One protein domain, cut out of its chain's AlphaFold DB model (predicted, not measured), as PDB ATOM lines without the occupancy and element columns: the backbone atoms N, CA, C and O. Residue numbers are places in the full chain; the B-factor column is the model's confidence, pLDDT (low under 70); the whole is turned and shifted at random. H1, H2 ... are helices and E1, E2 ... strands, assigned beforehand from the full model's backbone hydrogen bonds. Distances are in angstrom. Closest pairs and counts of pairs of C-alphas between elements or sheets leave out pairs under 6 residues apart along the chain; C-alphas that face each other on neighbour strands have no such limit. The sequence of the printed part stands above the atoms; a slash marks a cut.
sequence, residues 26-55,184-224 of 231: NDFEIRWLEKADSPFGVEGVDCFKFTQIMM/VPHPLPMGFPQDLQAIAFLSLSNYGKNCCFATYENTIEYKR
ATOM      1  N   ASN A  26     254.034 226.539 203.286       51.84
ATOM      2  CA  ASN A  26     252.897 225.956 204.003       51.84
ATOM      3  C   ASN A  26     253.145 225.775 205.509       51.84
ATOM      4  O   ASN A  26     252.186 225.617 206.258       51.84
ATOM      5  N   ASP A  27     254.396 225.819 205.974       54.94
ATOM      6  CA  ASP A  27     254.730 225.535 207.376       54.94
ATOM      7  C   ASP A  27     254.399 226.726 208.302       54.94
ATOM      8  O   ASP A  27     254.271 226.562 209.515       54.94
ATOM      9  N   PHE A  28     254.208 227.923 207.731       62.50
ATOM     10  CA  PHE A  28     253.970 229.170 208.467       62.50
ATOM     11  C   PHE A  28     252.528 229.695 208.377       62.50
ATOM     12  O   PHE A  28     252.231 230.708 209.006       62.50
ATOM     13  N   GLU A  29     251.650 229.033 207.608       81.19
ATOM     14  CA  GLU A  29     250.241 229.421 207.367       81.19
ATOM     15  C   GLU A  29     250.034 230.910 207.026       81.19
ATOM     16  O   GLU A  29     249.027 231.504 207.409       81.19
ATOM     17  N   ILE A  30     250.960 231.528 206.284       92.50
ATOM     18  CA  ILE A  30     250.720 232.876 205.756       92.50
ATOM     19  C   ILE A  30     249.680 232.754 204.649       92.50
ATOM     20  O   ILE A  30     249.882 232.011 203.686       92.50
ATOM     21  N   ARG A  31     248.580 233.491 204.763       93.62
ATOM     22  CA  ARG A  31     247.473 233.387 203.810       93.62
ATOM     23  C   ARG A  31     246.821 234.729 203.564       93.62
ATOM     24  O   ARG A  31     246.698 235.549 204.469       93.62
ATOM     25  N   TRP A  32     246.378 234.916 202.329       95.31
ATOM     26  CA  TRP A  32     245.438 235.974 202.003       95.31
ATOM     27  C   TRP A  32     244.052 235.582 202.520       95.31
ATOM     28  O   TRP A  32     243.620 234.450 202.300       95.31
ATOM     29  N   LEU A  33     243.379 236.496 203.211       95.06
ATOM     30  CA  LEU A  33     241.987 236.377 203.618       95.06
ATOM     31  C   LEU A  33     241.177 237.460 202.918       95.06
ATOM     32  O   LEU A  33     241.500 238.649 202.988       95.06
ATOM     33  N   GLU A  34     240.092 237.031 202.289       94.94
ATOM     34  CA  GLU A  34     239.066 237.932 201.793       94.94
ATOM     35  C   GLU A  34     238.363 238.621 202.967       94.94
ATOM     36  O   GLU A  34     238.322 238.120 204.096       94.94
ATOM     37  N   LYS A  35     237.735 239.764 202.691       93.44
ATOM     38  CA  LYS A  35     237.007 240.556 203.691       93.44
ATOM     39  C   LYS A  35     235.994 239.751 204.518       93.44
ATOM     40  O   LYS A  35     235.801 240.053 205.692       93.44
ATOM     41  N   ALA A  36     235.342 238.761 203.907       91.31
ATOM     42  CA  ALA A  36     234.334 237.923 204.559       91.31
ATOM     43  C   ALA A  36     234.928 236.923 205.567       91.31
ATOM     44  O   ALA A  36     234.252 236.569 206.530       91.31
ATOM     45  N   ASP A  37     236.177 236.505 205.361       90.31
ATOM     46  CA  ASP A  37     236.873 235.519 206.196       90.31
ATOM     47  C   ASP A  37     237.811 236.183 207.219       90.31
ATOM     48  O   ASP A  37     238.289 235.546 208.158       90.31
ATOM     49  N   SER A  38     238.086 237.475 207.036       90.56
ATOM     50  CA  SER A  38     238.945 238.268 207.906       90.56
ATOM     51  C   SER A  38     238.232 238.665 209.205       90.56
ATOM     52  O   SER A  38     237.154 239.267 209.160       90.56
ATOM     53  N   PRO A  39     238.862 238.472 210.382       88.38
ATOM     54  CA  PRO A  39     238.305 238.924 211.659       88.38
ATOM     55  C   PRO A  39     238.281 240.457 211.793       88.38
ATOM     56  O   PRO A  39     237.747 240.986 212.767       88.38
ATOM     57  N   PHE A  40     238.858 241.174 210.825       90.88
ATOM     58  CA  PHE A  40     238.935 242.630 210.789       90.88
ATOM     59  C   PHE A  40     237.982 243.250 209.758       90.88
ATOM     60  O   PHE A  40     237.985 244.464 209.579       90.88
ATOM     61  N   GLY A  41     237.178 242.455 209.040       90.88
ATOM     62  CA  GLY A  41     236.259 242.986 208.027       90.88
ATOM     63  C   GLY A  41     236.958 243.793 206.923       90.88
ATOM     64  O   GLY A  41     236.348 244.688 206.329       90.88
ATOM     65  N   VAL A  42     238.228 243.477 206.664       93.31
ATOM     66  CA  VAL A  42     239.069 244.011 205.587       93.31
ATOM     67  C   VAL A  42     239.829 242.861 204.949       93.31
ATOM     68  O   VAL A  42     240.179 241.900 205.637       93.31
ATOM     69  N   GLU A  43     240.080 242.942 203.650       95.00
ATOM     70  CA  GLU A  43     240.940 241.965 202.980       95.00
ATOM     71  C   GLU A  43     242.410 242.179 203.357       95.00
ATOM     72  O   GLU A  43     242.835 243.289 203.704       95.00
ATOM     73  N   GLY A  44     243.210 241.118 203.308       96.00
ATOM     74  CA  GLY A  44     244.627 241.229 203.623       96.00
ATOM     75  C   GLY A  44     245.301 239.909 203.951       96.00
ATOM     76  O   GLY A  44     244.799 238.836 203.638       96.00
ATOM     77  N   VAL A  45     246.469 239.991 204.577       96.88
ATOM     78  CA  VAL A  45     247.320 238.840 204.872       96.88
ATOM     79  C   VAL A  45     247.308 238.545 206.361       96.88
ATOM     80  O   VAL A  45     247.770 239.361 207.155       96.88
ATOM     81  N   ASP A  46     246.859 237.346 206.722       95.56
ATOM     82  CA  ASP A  46     247.085 236.755 208.038       95.56
ATOM     83  C   ASP A  46     248.529 236.244 208.094       95.56
ATOM     84  O   ASP A  46     248.906 235.310 207.380       95.56
ATOM     85  N   CYS A  47     249.354 236.912 208.899       94.12
ATOM     86  CA  CYS A  47     250.764 236.580 209.090       94.12
ATOM     87  C   CYS A  47     251.097 236.249 210.548       94.12
ATOM     88  O   CYS A  47     252.274 236.136 210.887       94.12
ATOM     89  N   PHE A  48     250.092 236.088 211.416       92.06
ATOM     90  CA  PHE A  48     250.309 235.962 212.857       92.06
ATOM     91  C   PHE A  48     251.176 234.752 213.220       92.06
ATOM     92  O   PHE A  48     252.138 234.862 213.976       92.06
ATOM     93  N   LYS A  49     250.888 233.578 212.648       90.06
ATOM     94  CA  LYS A  49     251.668 232.369 212.947       90.06
ATOM     95  C   LYS A  49     253.129 232.527 212.530       90.06
ATOM     96  O   LYS A  49     254.018 232.167 213.296       90.06
ATOM     97  N   PHE A  50     253.374 233.120 211.361       91.56
ATOM     98  CA  PHE A  50     254.721 233.431 210.890       91.56
ATOM     99  C   PHE A  50     255.464 234.362 211.853       91.56
ATOM    100  O   PHE A  50     256.588 234.059 212.252       91.56
ATOM    101  N   THR A  51     254.847 235.474 212.252       90.31
ATOM    102  CA  THR A  51     255.490 236.498 213.090       90.31
ATOM    103  C   THR A  51     255.782 235.991 214.502       90.31
ATOM    104  O   THR A  51     256.742 236.449 215.120       90.31
ATOM    105  N   GLN A  52     255.021 235.005 214.988       88.81
ATOM    106  CA  GLN A  52     255.253 234.344 216.275       88.81
ATOM    107  C   GLN A  52     256.444 233.377 216.269       88.81
ATOM    108  O   GLN A  52     257.130 233.266 217.283       88.81
ATOM    109  N   ILE A  53     256.696 232.668 215.162       87.19
ATOM    110  CA  ILE A  53     257.767 231.654 215.105       87.19
ATOM    111  C   ILE A  53     259.059 232.164 214.468       87.19
ATOM    112  O   ILE A  53     260.128 231.589 214.686       87.19
ATOM    113  N   MET A  54     258.987 233.241 213.688       87.12
ATOM    114  CA  MET A  54     260.159 233.797 213.034       87.12
ATOM    115  C   MET A  54     261.043 234.548 214.037       87.12
ATOM    116  O   MET A  54     260.708 235.627 214.521       87.12
ATOM    117  N   MET A  55     262.227 233.999 214.301       83.81
ATOM    118  CA  MET A  55     263.246 234.643 215.123       83.81
ATOM    119  C   MET A  55     263.998 235.719 214.342       83.81
ATOM    120  O   MET A  55     264.625 235.460 213.312       83.81
ATOM    121  N   VAL A 184     244.407 245.027 216.068       94.81
ATOM    122  CA  VAL A 184     243.968 245.759 214.869       94.81
ATOM    123  C   VAL A 184     244.850 245.374 213.679       94.81
ATOM    124  O   VAL A 184     245.994 244.968 213.901       94.81
ATOM    125  N   PRO A 185     244.368 245.495 212.430       96.81
ATOM    126  CA  PRO A 185     245.222 245.274 211.273       96.81
ATOM    127  C   PRO A 185     246.241 246.414 211.151       96.81
ATOM    128  O   PRO A 185     245.956 247.561 211.508       96.81
ATOM    129  N   HIS A 186     247.430 246.111 210.639       97.62
ATOM    130  CA  HIS A 186     248.445 247.113 210.328       97.62
ATOM    131  C   HIS A 186     248.450 247.438 208.831       97.62
ATOM    132  O   HIS A 186     248.111 246.585 208.001       97.62
ATOM    133  N   PRO A 187     248.862 248.658 208.454       97.62
ATOM    134  CA  PRO A 187     248.840 249.068 207.062       97.62
ATOM    135  C   PRO A 187     250.006 248.453 206.279       97.62
ATOM    136  O   PRO A 187     251.082 248.165 206.826       97.62
ATOM    137  N   LEU A 188     249.793 248.323 204.974       97.00
ATOM    138  CA  LEU A 188     250.804 248.083 203.955       97.00
ATOM    139  C   LEU A 188     251.025 249.355 203.128       97.00
ATOM    140  O   LEU A 188     250.067 250.078 202.847       97.00
ATOM    141  N   PRO A 189     252.268 249.635 202.697       94.38
ATOM    142  CA  PRO A 189     252.520 250.758 201.814       94.38
ATOM    143  C   PRO A 189     251.876 250.507 200.450       94.38
ATOM    144  O   PRO A 189     251.929 249.399 199.904       94.38
ATOM    145  N   MET A 190     251.293 251.555 199.871       90.25
ATOM    146  CA  MET A 190     250.682 251.473 198.546       90.25
ATOM    147  C   MET A 190     251.711 251.030 197.502       90.25
ATOM    148  O   MET A 190     252.821 251.553 197.431       90.25
ATOM    149  N   GLY A 191     251.339 250.047 196.679       89.12
ATOM    150  CA  GLY A 191     252.224 249.494 195.651       89.12
ATOM    151  C   GLY A 191     253.293 248.525 196.172       89.12
ATOM    152  O   GLY A 191     254.116 248.062 195.379       89.12
ATOM    153  N   PHE A 192     253.291 248.177 197.465       93.50
ATOM    154  CA  PHE A 192     254.089 247.052 197.951       93.50
ATOM    155  C   PHE A 192     253.631 245.746 197.272       93.50
ATOM    156  O   PHE A 192     252.425 245.581 197.078       93.50
ATOM    157  N   PRO A 193     254.531 244.817 196.898       91.69
ATOM    158  CA  PRO A 193     254.142 243.582 196.214       91.69
ATOM    159  C   PRO A 193     253.179 242.718 197.036       91.69
ATOM    160  O   PRO A 193     253.391 242.535 198.231       91.69
ATOM    161  N   GLN A 194     252.195 242.102 196.373       92.69
ATOM    162  CA  GLN A 194     251.289 241.102 196.965       92.69
ATOM    163  C   GLN A 194     251.952 239.718 197.104       92.69
ATOM    164  O   GLN A 194     251.352 238.681 196.834       92.69
ATOM    165  N   ASP A 195     253.224 239.697 197.494       94.56
ATOM    166  CA  ASP A 195     253.936 238.471 197.835       94.56
ATOM    167  C   ASP A 195     253.778 238.213 199.336       94.56
ATOM    168  O   ASP A 195     254.191 239.028 200.165       94.56
ATOM    169  N   LEU A 196     253.161 237.081 199.689       94.50
ATOM    170  CA  LEU A 196     252.801 236.756 201.073       94.50
ATOM    171  C   LEU A 196     254.015 236.762 202.009       94.50
ATOM    172  O   LEU A 196     253.934 237.273 203.125       94.50
ATOM    173  N   GLN A 197     255.152 236.238 201.545       91.75
ATOM    174  CA  GLN A 197     256.377 236.203 202.339       91.75
ATOM    175  C   GLN A 197     256.947 237.609 202.530       91.75
ATOM    176  O   GLN A 197     257.242 238.005 203.656       91.75
ATOM    177  N   ALA A 198     257.055 238.402 201.461       93.94
ATOM    178  CA  ALA A 198     257.516 239.783 201.540       93.94
ATOM    179  C   ALA A 198     256.646 240.625 202.482       93.94
ATOM    180  O   ALA A 198     257.181 241.414 203.263       93.94
ATOM    181  N   ILE A 199     255.322 240.434 202.444       96.25
ATOM    182  CA  ILE A 199     254.380 241.081 203.360       96.25
ATOM    183  C   ILE A 199     254.656 240.645 204.796       96.25
ATOM    184  O   ILE A 199     254.839 241.501 205.658       96.25
ATOM    185  N   ALA A 200     254.753 239.345 205.071       94.56
ATOM    186  CA  ALA A 200     254.995 238.847 206.423       94.56
ATOM    187  C   ALA A 200     256.344 239.332 206.996       94.56
ATOM    188  O   ALA A 200     256.416 239.750 208.155       94.56
ATOM    189  N   PHE A 201     257.402 239.387 206.178       93.12
ATOM    190  CA  PHE A 201     258.694 239.958 206.572       93.12
ATOM    191  C   PHE A 201     258.624 241.465 206.837       93.12
ATOM    192  O   PHE A 201     259.182 241.935 207.832       93.12
ATOM    193  N   LEU A 202     257.942 242.231 205.978       95.19
ATOM    194  CA  LEU A 202     257.717 243.660 206.206       95.19
ATOM    195  C   LEU A 202     256.967 243.882 207.525       95.19
ATOM    196  O   LEU A 202     257.364 244.727 208.327       95.19
ATOM    197  N   SER A 203     255.931 243.077 207.760       96.50
ATOM    198  CA  SER A 203     255.084 243.115 208.952       96.50
ATOM    199  C   SER A 203     255.912 242.889 210.215       96.50
ATOM    200  O   SER A 203     255.940 243.741 211.102       96.50
ATOM    201  N   LEU A 204     256.702 241.813 210.253       94.69
ATOM    202  CA  LEU A 204     257.601 241.518 211.369       94.69
ATOM    203  C   LEU A 204     258.649 242.621 211.584       94.69
ATOM    204  O   LEU A 204     258.952 242.979 212.721       94.69
ATOM    205  N   SER A 205     259.213 243.167 210.505       93.50
ATOM    206  CA  SER A 205     260.236 244.219 210.564       93.50
ATOM    207  C   SER A 205     259.690 245.542 211.116       93.50
ATOM    208  O   SER A 205     260.352 246.227 211.904       93.50
ATOM    209  N   ASN A 206     258.468 245.910 210.732       94.75
ATOM    210  CA  ASN A 206     257.864 247.179 211.125       94.75
ATOM    211  C   ASN A 206     257.083 247.098 212.427       94.75
ATOM    212  O   ASN A 206     257.089 248.072 213.165       94.75
ATOM    213  N   TYR A 207     256.459 245.970 212.747       96.31
ATOM    214  CA  TYR A 207     255.485 245.890 213.839       96.31
ATOM    215  C   TYR A 207     255.790 244.796 214.862       96.31
ATOM    216  O   TYR A 207     255.196 244.785 215.937       96.31
ATOM    217  N   GLY A 208     256.755 243.924 214.572       94.19
ATOM    218  CA  GLY A 208     257.218 242.904 215.504       94.19
ATOM    219  C   GLY A 208     256.338 241.664 215.577       94.19
ATOM    220  O   GLY A 208     255.399 241.500 214.801       94.19
ATOM    221  N   LYS A 209     256.656 240.758 216.507       91.75
ATOM    222  CA  LYS A 209     256.017 239.428 216.559       91.75
ATOM    223  C   LYS A 209     254.506 239.453 216.785       91.75
ATOM    224  O   LYS A 209     253.819 238.521 216.396       91.75
ATOM    225  N   ASN A 210     253.979 240.497 217.422       89.00
ATOM    226  CA  ASN A 210     252.565 240.556 217.802       89.00
ATOM    227  C   ASN A 210     251.668 241.132 216.697       89.00
ATOM    228  O   ASN A 210     250.452 241.185 216.868       89.00
ATOM    229  N   CYS A 211     252.236 241.536 215.555       91.00
ATOM    230  CA  CYS A 211     251.414 241.876 214.404       91.00
ATOM    231  C   CYS A 211     250.749 240.624 213.828       91.00
ATOM    232  O   CYS A 211     251.348 239.545 213.783       91.00
ATOM    233  N   CYS A 212     249.485 240.774 213.440       89.50
ATOM    234  CA  CYS A 212     248.632 239.646 213.083       89.50
ATOM    235  C   CYS A 212     248.100 239.716 211.653       89.50
ATOM    236  O   CYS A 212     247.999 238.676 211.007       89.50
ATOM    237  N   PHE A 213     247.777 240.914 211.157       96.38
ATOM    238  CA  PHE A 213     247.100 241.059 209.877       96.38
ATOM    239  C   PHE A 213     247.517 242.323 209.136       96.38
ATOM    240  O   PHE A 213     247.422 243.424 209.681       96.38
ATOM    241  N   ALA A 214     247.943 242.154 207.889       97.44
ATOM    242  CA  ALA A 214     248.408 243.222 207.017       97.44
ATOM    243  C   ALA A 214     247.344 243.566 205.972       97.44
ATOM    244  O   ALA A 214     246.820 242.664 205.330       97.44
ATOM    245  N   THR A 215     247.058 244.844 205.734       97.25
ATOM    246  CA  THR A 215     246.074 245.253 204.715       97.25
ATOM    247  C   THR A 215     246.507 246.506 203.958       97.25
ATOM    248  O   THR A 215     247.224 247.347 204.498       97.25
ATOM    249  N   TYR A 216     246.065 246.638 202.705       95.88
ATOM    250  CA  TYR A 216     246.174 247.883 201.932       95.88
ATOM    251  C   TYR A 216     244.999 248.842 202.197       95.88
ATOM    252  O   TYR A 216     245.037 249.990 201.755       95.88
ATOM    253  N   GLU A 217     243.947 248.384 202.887       94.69
ATOM    254  CA  GLU A 217     242.796 249.213 203.246       94.69
ATOM    255  C   GLU A 217     243.143 250.258 204.321       94.69
ATOM    256  O   GLU A 217     244.189 250.214 204.976       94.69
ATOM    257  N   ASN A 218     242.241 251.227 204.529       94.06
ATOM    258  CA  ASN A 218     242.469 252.264 205.525       94.06
ATOM    259  C   ASN A 218     242.288 251.752 206.967       94.06
ATOM    260  O   ASN A 218     241.163 251.552 207.420       94.06
ATOM    261  N   THR A 219     243.381 251.620 207.726       95.00
ATOM    262  CA  THR A 219     243.347 251.106 209.108       95.00
ATOM    263  C   THR A 219     242.977 252.143 210.179       95.00
ATOM    264  O   THR A 219     242.635 251.759 211.301       95.00
ATOM    265  N   ILE A 220     242.990 253.448 209.872       93.19
ATOM    266  CA  ILE A 220     242.642 254.498 210.852       93.19
ATOM    267  C   ILE A 220     241.155 254.418 211.205       93.19
ATOM    268  O   ILE A 220     240.796 254.405 212.385       93.19
ATOM    269  N   GLU A 221     240.307 254.305 210.182       81.00
ATOM    270  CA  GLU A 221     238.844 254.247 210.301       81.00
ATOM    271  C   GLU A 221     238.326 252.892 210.796       81.00
ATOM    272  O   GLU A 221     237.118 252.719 210.974       81.00
ATOM    273  N   TYR A 222     239.228 251.939 211.046       71.44
ATOM    274  CA  TYR A 222     238.871 250.621 211.538       71.44
ATOM    275  C   TYR A 222     238.094 250.721 212.857       71.44
ATOM    276  O   TYR A 222     238.633 251.049 213.920       71.44
ATOM    277  N   LYS A 223     236.808 250.382 212.775       62.00
ATOM    278  CA  LYS A 223     235.961 250.038 213.911       62.00
ATOM    279  C   LYS A 223     235.840 248.527 213.884       62.00
ATOM    280  O   LYS A 223     235.350 247.988 212.895       62.00
ATOM    281  N   ARG A 224     236.298 247.854 214.942       55.91
ATOM    282  CA  ARG A 224     236.037 246.424 215.116       55.91
ATOM    283  C   ARG A 224     234.531 246.226 214.968       55.91
ATOM    284  O   ARG A 224     233.768 246.796 215.740       55.91
TER     285      ARG A 224
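This is residues 26 to 55 and 184 to 224 of the 231 residues of an uncharacterized protein of Endozoicomonas sp. SM1973 (UniProt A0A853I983). With little regular structure, this is a small three-stranded sheet with helix H2 across one face, making two layers, and short helix H1 at H2's side. The 71 printed residues, 27 in named elements, run E1, E2, H1, H2, E3; the class is mixed and the sheet, E1-E2-E3, is antiparallel. It is compact, radius of gyration of the C-alphas 11.1 A, spanning 32 by 22 by 20 A.

E1 is residues 31 to 33, from C-alpha 31 at (247.473, 233.387, 203.810); E2 is residues 44 to 46; E3 is residues 213 to 215, ending with C-alpha 215 at (246.074, 245.253, 204.715). H2 is 196 to 207, 15.9 A; H1 is 48 to 53, 8.9 A.

Hairpin E1 and E2 has N 33 and O 44 at 2.8 A; E2 and E3 have N 45 and O 214 at 2.8 A. H2 is on the sheet, height 9.0 A, across the strands at 79 degrees to E2 on the local plane. H2, with residues 200 to 204 alone, touches H1, about perpendicular at 75 degrees; C-alphas 51 and 204 are closest, 5.7 A. In both helices every O i to N i+4 pair is within hydrogen-bond range.

Residues 56 to 183 are cut out, a 22.3 A gap between C-alphas 55 and 184. No link printed whole is long. Residues 26 to 28 and 223 to 224 have pLDDT under 70.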